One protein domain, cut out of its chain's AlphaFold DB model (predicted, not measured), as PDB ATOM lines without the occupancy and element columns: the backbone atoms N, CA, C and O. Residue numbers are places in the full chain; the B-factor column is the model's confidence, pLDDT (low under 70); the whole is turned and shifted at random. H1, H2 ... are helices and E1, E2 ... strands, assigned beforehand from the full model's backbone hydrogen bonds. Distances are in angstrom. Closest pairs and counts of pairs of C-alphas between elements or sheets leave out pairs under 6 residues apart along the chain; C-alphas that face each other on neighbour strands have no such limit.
ATOM      1  N   ILE A  41      34.023 -30.242  32.465       90.06
ATOM      2  CA  ILE A  41      33.339 -31.497  32.776       90.06
ATOM      3  C   ILE A  41      34.314 -32.531  33.346       90.06
ATOM      4  O   ILE A  41      35.516 -32.486  33.095       90.06
ATOM      5  N   ASN A  42      33.784 -33.435  34.175       91.44
ATOM      6  CA  ASN A  42      34.517 -34.568  34.738       91.44
ATOM      7  C   ASN A  42      33.917 -35.861  34.187       91.44
ATOM      8  O   ASN A  42      32.796 -36.223  34.551       91.44
ATOM      9  N   GLU A  43      34.658 -36.555  33.334       93.19
ATOM     10  CA  GLU A  43      34.243 -37.814  32.723       93.19
ATOM     11  C   GLU A  43      34.920 -39.000  33.417       93.19
ATOM     12  O   GLU A  43      36.109 -38.962  33.739       93.19
ATOM     13  N   LEU A  44      34.163 -40.066  33.685       92.94
ATOM     14  CA  LEU A  44      34.729 -41.295  34.236       92.94
ATOM     15  C   LEU A  44      35.494 -42.026  33.133       92.94
ATOM     16  O   LEU A  44      34.887 -42.491  32.174       92.94
ATOM     17  N   TYR A  45      36.802 -42.194  33.313       91.94
ATOM     18  CA  TYR A  45      37.658 -42.841  32.323       91.94
ATOM     19  C   TYR A  45      37.839 -44.335  32.612       91.94
ATOM     20  O   TYR A  45      37.593 -45.185  31.759       91.94
ATOM     21  N   PHE A  46      38.218 -44.675  33.849       91.94
ATOM     22  CA  PHE A  46      38.366 -46.062  34.302       91.94
ATOM     23  C   PHE A  46      37.915 -46.236  35.750       91.94
ATOM     24  O   PHE A  46      38.057 -45.340  36.575       91.94
ATOM     25  N   SER A  47      37.422 -47.431  36.077       92.69
ATOM     26  CA  SER A  47      37.091 -47.842  37.445       92.69
ATOM     27  C   SER A  47      37.915 -49.066  37.833       92.69
ATOM     28  O   SER A  47      37.789 -50.131  37.226       92.69
ATOM     29  N   TYR A  48      38.725 -48.938  38.879       89.94
ATOM     30  CA  TYR A  48      39.543 -50.003  39.451       89.94
ATOM     31  C   TYR A  48      38.826 -50.615  40.655       89.94
ATOM     32  O   TYR A  48      38.734 -50.011  41.722       89.94
ATOM     33  N   THR A  49      38.315 -51.833  40.491       87.19
ATOM     34  CA  THR A  49      37.475 -52.511  41.496       87.19
ATOM     35  C   THR A  49      38.247 -53.448  42.428       87.19
ATOM     36  O   THR A  49      37.700 -53.916  43.424       87.19
ATOM     37  N   GLN A  50      39.524 -53.727  42.148       79.38
ATOM     38  CA  GLN A  50      40.355 -54.575  43.006       79.38
ATOM     39  C   GLN A  50      40.846 -53.805  44.237       79.38
ATOM     40  O   GLN A  50      41.917 -53.209  44.207       79.38
ATOM     41  N   ALA A  51      40.081 -53.846  45.330       68.94
ATOM     42  CA  ALA A  51      40.289 -53.018  46.524       68.94
ATOM     43  C   ALA A  51      41.744 -52.957  47.040       68.94
ATOM     44  O   ALA A  51      42.219 -51.884  47.400       68.94
ATOM     45  N   ALA A  52      42.481 -54.076  47.030       77.50
ATOM     46  CA  ALA A  52      43.856 -54.125  47.537       77.50
ATOM     47  C   ALA A  52      44.860 -53.300  46.709       77.50
ATOM     48  O   ALA A  52      45.873 -52.849  47.241       77.50
ATOM     49  N   THR A  53      44.605 -53.102  45.413       88.25
ATOM     50  CA  THR A  53      45.529 -52.422  44.489       88.25
ATOM     51  C   THR A  53      44.892 -51.251  43.748       88.25
ATOM     52  O   THR A  53      45.602 -50.521  43.062       88.25
ATOM     53  N   ALA A  54      43.585 -51.030  43.914       87.94
ATOM     54  CA  ALA A  54      42.798 -50.057  43.167       87.94
ATOM     55  C   ALA A  54      43.366 -48.638  43.267       87.94
ATOM     56  O   ALA A  54      43.496 -47.964  42.248       87.94
ATOM     57  N   TRP A  55      43.784 -48.215  44.462       90.06
ATOM     58  CA  TRP A  55      44.439 -46.917  44.643       90.06
ATOM     59  C   TRP A  55      45.733 -46.805  43.832       90.06
ATOM     60  O   TRP A  55      45.925 -45.837  43.102       90.06
ATOM     61  N   ASN A  56      46.604 -47.812  43.921       93.31
ATOM     62  CA  ASN A  56      47.900 -47.795  43.245       93.31
ATOM     63  C   ASN A  56      47.739 -47.847  41.717       93.31
ATOM     64  O   ASN A  56      48.394 -47.106  40.993       93.31
ATOM     65  N   GLN A  57      46.808 -48.670  41.226       92.62
ATOM     66  CA  GLN A  57      46.449 -48.722  39.806       92.62
ATOM     67  C   GLN A  57      45.911 -47.377  39.315       92.62
ATOM     68  O   GLN A  57      46.286 -46.918  38.240       92.62
ATOM     69  N   CYS A  58      45.100 -46.708  40.134       93.69
ATOM     70  CA  CYS A  58      44.595 -45.388  39.806       93.69
ATOM     71  C   CYS A  58      45.726 -44.345  39.729       93.69
ATOM     72  O   CYS A  58      45.797 -43.597  38.757       93.69
ATOM     73  N   GLN A  59      46.658 -44.338  40.687       94.69
ATOM     74  CA  GLN A  59      47.824 -43.441  40.676       94.69
ATOM     75  C   GLN A  59      48.714 -43.649  39.442       94.69
ATOM     76  O   GLN A  59      49.119 -42.680  38.797       94.69
ATOM     77  N   LEU A  60      48.976 -44.905  39.072       94.19
ATOM     78  CA  LEU A  60      49.696 -45.228  37.837       94.19
ATOM     79  C   LEU A  60      48.928 -44.751  36.597       94.19
ATOM     80  O   LEU A  60      49.542 -44.231  35.667       94.19
ATOM     81  N   GLY A  61      47.598 -44.869  36.615       94.31
ATOM     82  CA  GLY A  61      46.708 -44.332  35.589       94.31
ATOM     83  C   GLY A  61      46.865 -42.822  35.409       94.31
ATOM     84  O   GLY A  61      47.096 -42.385  34.286       94.31
ATOM     85  N   ILE A  62      46.826 -42.035  36.494       94.06
ATOM     86  CA  ILE A  62      47.048 -40.575  36.444       94.06
ATOM     87  C   ILE A  62      48.341 -40.263  35.693       94.06
ATOM     88  O   ILE A  62      48.321 -39.533  34.705       94.06
ATOM     89  N   VAL A  63      49.462 -40.828  36.155       93.44
ATOM     90  CA  VAL A  63      50.789 -40.526  35.601       93.44
ATOM     91  C   VAL A  63      50.875 -40.945  34.137       93.44
ATOM     92  O   VAL A  63      51.389 -40.186  33.316       93.44
ATOM     93  N   HIS A  64      50.364 -42.131  33.802       93.62
ATOM     94  CA  HIS A  64      50.381 -42.645  32.439       93.62
ATOM     95  C   HIS A  64      49.556 -41.767  31.497       93.62
ATOM     96  O   HIS A  64      50.091 -41.272  30.508       93.62
ATOM     97  N   PHE A  65      48.280 -41.536  31.810       93.69
ATOM     98  CA  PHE A  65      47.384 -40.814  30.913       93.69
ATOM     99  C   PHE A  65      47.724 -39.326  30.840       93.69
ATOM    100  O   PHE A  65      47.781 -38.791  29.736       93.69
ATOM    101  N   ASN A  66      48.067 -38.667  31.952       92.06
ATOM    102  CA  ASN A  66      48.520 -37.277  31.879       92.06
ATOM    103  C   ASN A  66      49.758 -37.134  30.981       92.06
ATOM    104  O   ASN A  66      49.815 -36.232  30.149       92.06
ATOM    105  N   ASN A  67      50.722 -38.053  31.084       91.75
ATOM    106  CA  ASN A  67      51.913 -38.015  30.238       91.75
ATOM    107  C   ASN A  67      51.584 -38.308  28.763       91.75
ATOM    108  O   ASN A  67      52.044 -37.589  27.882       91.75
ATOM    109  N   VAL A  68      50.732 -39.300  28.485       92.56
ATOM    110  CA  VAL A  68      50.320 -39.649  27.114       92.56
ATOM    111  C   VAL A  68      49.561 -38.506  26.429       92.56
ATOM    112  O   VAL A  68      49.842 -38.218  25.268       92.56
ATOM    113  N   TYR A  69      48.626 -37.850  27.122       89.81
ATOM    114  CA  TYR A  69      47.793 -36.792  26.535       89.81
ATOM    115  C   TYR A  69      48.464 -35.413  26.546       89.81
ATOM    116  O   TYR A  69      48.344 -34.667  25.577       89.81
ATOM    117  N   TYR A  70      49.180 -35.074  27.620       89.75
ATOM    118  CA  TYR A  70      49.670 -33.713  27.872       89.75
ATOM    119  C   TYR A  70      51.199 -33.605  27.938       89.75
ATOM    120  O   TYR A  70      51.736 -32.526  28.200       89.75
ATOM    121  N   GLY A  71      51.927 -34.709  27.740       90.12
ATOM    122  CA  GLY A  71      53.393 -34.739  27.783       90.12
ATOM    123  C   GLY A  71      53.989 -34.482  29.169       90.12
ATOM    124  O   GLY A  71      55.196 -34.273  29.291       90.12
ATOM    125  N   ASN A  72      53.169 -34.455  30.224       88.12
ATOM    126  CA  ASN A  72      53.616 -34.228  31.592       88.12
ATOM    127  C   ASN A  72      52.670 -34.914  32.596       88.12
ATOM    128  O   ASN A  72      51.486 -35.055  32.313       88.12
ATOM    129  N   PRO A  73      53.148 -35.332  33.779       85.19
ATOM    130  CA  PRO A  73      52.347 -36.115  34.723       85.19
ATOM    131  C   PRO A  73      51.241 -35.322  35.439       85.19
ATOM    132  O   PRO A  73      50.395 -35.933  36.091       85.19
ATOM    133  N   ASN A  74      51.229 -33.991  35.329       86.31
ATOM    134  CA  ASN A  74      50.298 -33.118  36.046       86.31
ATOM    135  C   ASN A  74      49.075 -32.707  35.202       86.31
ATOM    136  O   ASN A  74      48.143 -32.130  35.754       86.31
ATOM    137  N   GLY A  75      49.065 -33.010  33.899       87.44
ATOM    138  CA  GLY A  75      48.020 -32.590  32.956       87.44
ATOM    139  C   GLY A  75      48.338 -31.268  32.248       87.44
ATOM    140  O   GLY A  75      49.455 -30.762  32.335       87.44
ATOM    141  N   GLY A  76      47.396 -30.696  31.501       84.56
ATOM    142  CA  GLY A  76      47.626 -29.480  30.717       84.56
ATOM    143  C   GLY A  76      46.388 -28.599  30.574       84.56
ATOM    144  O   GLY A  76      45.303 -29.096  30.314       84.56
ATOM    145  N   ASN A  77      46.571 -27.276  30.693       80.56
ATOM    146  CA  ASN A  77      45.536 -26.255  30.448       80.56
ATOM    147  C   ASN A  77      44.197 -26.536  31.160       80.56
ATOM    148  O   ASN A  77      43.148 -26.562  30.524       80.56
ATOM    149  N   ASP A  78      44.251 -26.764  32.477       81.50
ATOM    150  CA  ASP A  78      43.103 -27.114  33.334       81.50
ATOM    151  C   ASP A  78      42.445 -28.472  33.039       81.50
ATOM    152  O   ASP A  78      41.471 -28.847  33.701       81.50
ATOM    153  N   GLU A  79      43.021 -29.246  32.121       91.25
ATOM    154  CA  GLU A  79      42.623 -30.613  31.834       91.25
ATOM    155  C   GLU A  79      43.618 -31.614  32.414       91.25
ATOM    156  O   GLU A  79      44.827 -31.530  32.192       91.25
ATOM    157  N   TYR A  80      43.126 -32.571  33.189       93.31
ATOM    158  CA  TYR A  80      43.986 -33.556  33.831       93.31
ATOM    159  C   TYR A  80      43.201 -34.782  34.274       93.31
ATOM    160  O   TYR A  80      42.006 -34.735  34.575       93.31
ATOM    161  N   PHE A  81      43.913 -35.898  34.356       95.19
ATOM    162  CA  PHE A  81      43.444 -37.123  34.972       95.19
ATOM    163  C   PHE A  81      43.671 -37.068  36.484       95.19
ATOM    164  O   PHE A  81      44.723 -36.623  36.949       95.19
ATOM    165  N   TYR A  82      42.697 -37.532  37.263       93.75
ATOM    166  CA  TYR A  82      42.792 -37.614  38.721       93.75
ATOM    167  C   TYR A  82      42.020 -38.811  39.278       93.75
ATOM    168  O   TYR A  82      41.133 -39.364  38.634       93.75
ATOM    169  N   CYS A  83      42.356 -39.206  40.504       94.00
ATOM    170  CA  CYS A  83      41.719 -40.319  41.199       94.00
ATOM    171  C   CYS A  83      40.697 -39.827  42.211       94.00
ATOM    172  O   CYS A  83      40.992 -38.933  43.005       94.00
ATOM    173  N   ALA A  84      39.538 -40.475  42.250       93.19
ATOM    174  CA  ALA A  84      38.551 -40.281  43.303       93.19
ATOM    175  C   ALA A  84      37.962 -41.626  43.764       93.19
ATOM    176  O   ALA A  84      37.910 -42.573  42.971       93.19
ATOM    177  N   PRO A  85      37.510 -41.734  45.026       89.94
ATOM    178  CA  PRO A  85      36.836 -42.933  45.509       89.94
ATOM    179  C   PRO A  85      35.585 -43.248  44.681       89.94
ATOM    180  O   PRO A  85      34.772 -42.366  44.401       89.94
ATOM    181  N   GLY A  86      35.438 -44.512  44.297       84.94
ATOM    182  CA  GLY A  86      34.235 -45.063  43.680       84.94
ATOM    183  C   GLY A  86      33.354 -45.794  44.698       84.94
ATOM    184  O   GLY A  86      33.631 -45.835  45.898       84.94
ATOM    185  N   ALA A  87      32.276 -46.411  44.216       83.75
ATOM    186  CA  ALA A  87      31.423 -47.252  45.053       83.75
ATOM    187  C   ALA A  87      32.149 -48.541  45.483       83.75
ATOM    188  O   ALA A  87      33.021 -49.044  44.776       83.75
ATOM    189  N   ASN A  88      31.752 -49.111  46.626       83.56
ATOM    190  CA  ASN A  88      32.216 -50.422  47.107       83.56
ATOM    191  C   ASN A  88      33.749 -50.562  47.242       83.56
ATOM    192  O   ASN A  88      34.301 -51.629  46.988       83.56
ATOM    193  N   GLY A  89      34.448 -49.489  47.631       79.06
ATOM    194  CA  GLY A  89      35.906 -49.510  47.813       79.06
ATOM    195  C   GLY A  89      36.711 -49.501  46.507       79.06
ATOM    196  O   GLY A  89      37.922 -49.718  46.537       79.06
ATOM    197  N   ALA A  90      36.055 -49.250  45.371       87.81
ATOM    198  CA  ALA A  90      36.723 -49.008  44.102       87.81
ATOM    199  C   ALA A  90      37.419 -47.637  44.085       87.81
ATOM    200  O   ALA A  90      37.084 -46.732  44.853       87.81
ATOM    201  N   TRP A  91      38.357 -47.473  43.156       91.56
ATOM    202  CA  TRP A  91      38.952 -46.183  42.817       91.56
ATOM    203  C   TRP A  91      38.712 -45.871  41.353       91.56
ATOM    204  O   TRP A  91      38.956 -46.707  40.490       91.56
ATOM    205  N   ASN A  92      38.266 -44.655  41.080       93.38
ATOM    206  CA  ASN A  92      37.918 -44.205  39.746       93.38
ATOM    207  C   ASN A  92      38.946 -43.195  39.256       93.38
ATOM    208  O   ASN A  92      39.275 -42.245  39.969       93.38
ATOM    209  N   LEU A  93      39.412 -43.395  38.031       94.94
ATOM    210  CA  LEU A  93      40.168 -42.415  37.277       94.94
ATOM    211  C   LEU A  93      39.188 -41.546  36.496       94.94
ATOM    212  O   LEU A  93      38.460 -42.036  35.631       94.94
ATOM    213  N   TRP A  94      39.197 -40.262  36.805       95.06
ATOM    214  CA  TRP A  94      38.382 -39.241  36.174       95.06
ATOM    215  C   TRP A  94      39.248 -38.373  35.283       95.06
ATOM    216  O   TRP A  94      40.393 -38.073  35.625       95.06
ATOM    217  N   TRP A  95      38.684 -37.946  34.166       93.81
ATOM    218  CA  TRP A  95      39.279 -36.967  33.282       93.81
ATOM    219  C   TRP A  95      38.521 -35.653  33.414       93.81
ATOM    220  O   TRP A  95      37.323 -35.582  33.139       93.81
ATOM    221  N   ARG A  96      39.210 -34.616  33.884       91.50
ATOM    222  CA  ARG A  96      38.701 -33.250  33.870       91.50
ATOM    223  C   ARG A  96      39.114 -32.610  32.558       91.50
ATOM    224  O   ARG A  96      40.307 -32.604  32.272       91.50
ATOM    225  N   HIS A  97      38.171 -32.064  31.802       89.31
ATOM    226  CA  HIS A  97      38.472 -31.348  30.566       89.31
ATOM    227  C   HIS A  97      37.419 -30.288  30.248       89.31
ATOM    228  O   HIS A  97      36.348 -30.262  30.863       89.31
ATOM    229  N   ASN A  98      37.730 -29.395  29.314       86.19
ATOM    230  CA  ASN A  98      36.794 -28.372  28.866       86.19
ATOM    231  C   ASN A  98      36.070 -28.832  27.587       86.19
ATOM    232  O   ASN A  98      36.649 -29.543  26.764       86.19
ATOM    233  N   VAL A  99      34.804 -28.430  27.428       74.81
ATOM    234  CA  VAL A  99      34.015 -28.583  26.185       74.81
ATOM    235  C   VAL A  99      33.585 -27.247  25.606       74.81
ATOM    236  O   VAL A  99      33.435 -26.276  26.390       74.81
TER     237      VAL A  99
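This is residues 41 to 99 of the 99 residues of an uncharacterized protein of Kitasatospora cheerisanensis KCTC 2395 (UniProt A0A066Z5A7). One long helix, H1, lies over one face of a strongly twisted three-stranded sheet, making two layers; the other face is bare. The 59 printed residues hold E1, H1, E2, E3 in that order; the sheet runs E1 E3 E2, antiparallel, class mixed. It is compact, radius of gyration of the C-alphas 11.2 A, and flat, spanning 32 by 20 by 11 A.

Find C-alpha 41 at (33.339, -31.497, 32.776); E1, residues 41 to 48, runs 20.6 A. Then come H1, residues 54 to 70, 23.4 A; E2, residues 80 to 85, 16.6 A; and E3, residues 91 to 98, 22.7 A, ending at (36.794, -28.372, 28.866).

Look at inner strand E3: within hydrogen-bond range are N 43 of E1 and O 95, 2.8 A, and, in the hairpin E2 and E3, N 94 and O 82, 2.8 A. H1, its O i to N i+4 pairs all within range, is over E3 and E2, height over the sheet 7.9 A; its closest C-alphas to E2 are Ile 62 and Phe 81, 5.2 A. E1, H1, E2 form a split strand-helix-strand unit, E3 between its same-way strands, crossover right-handed.

The farthest C-alphas, Ala 52 and Val 99, are 34.7 A apart. The printed part has no cut and no long link; residue 51 is under pLDDT 70.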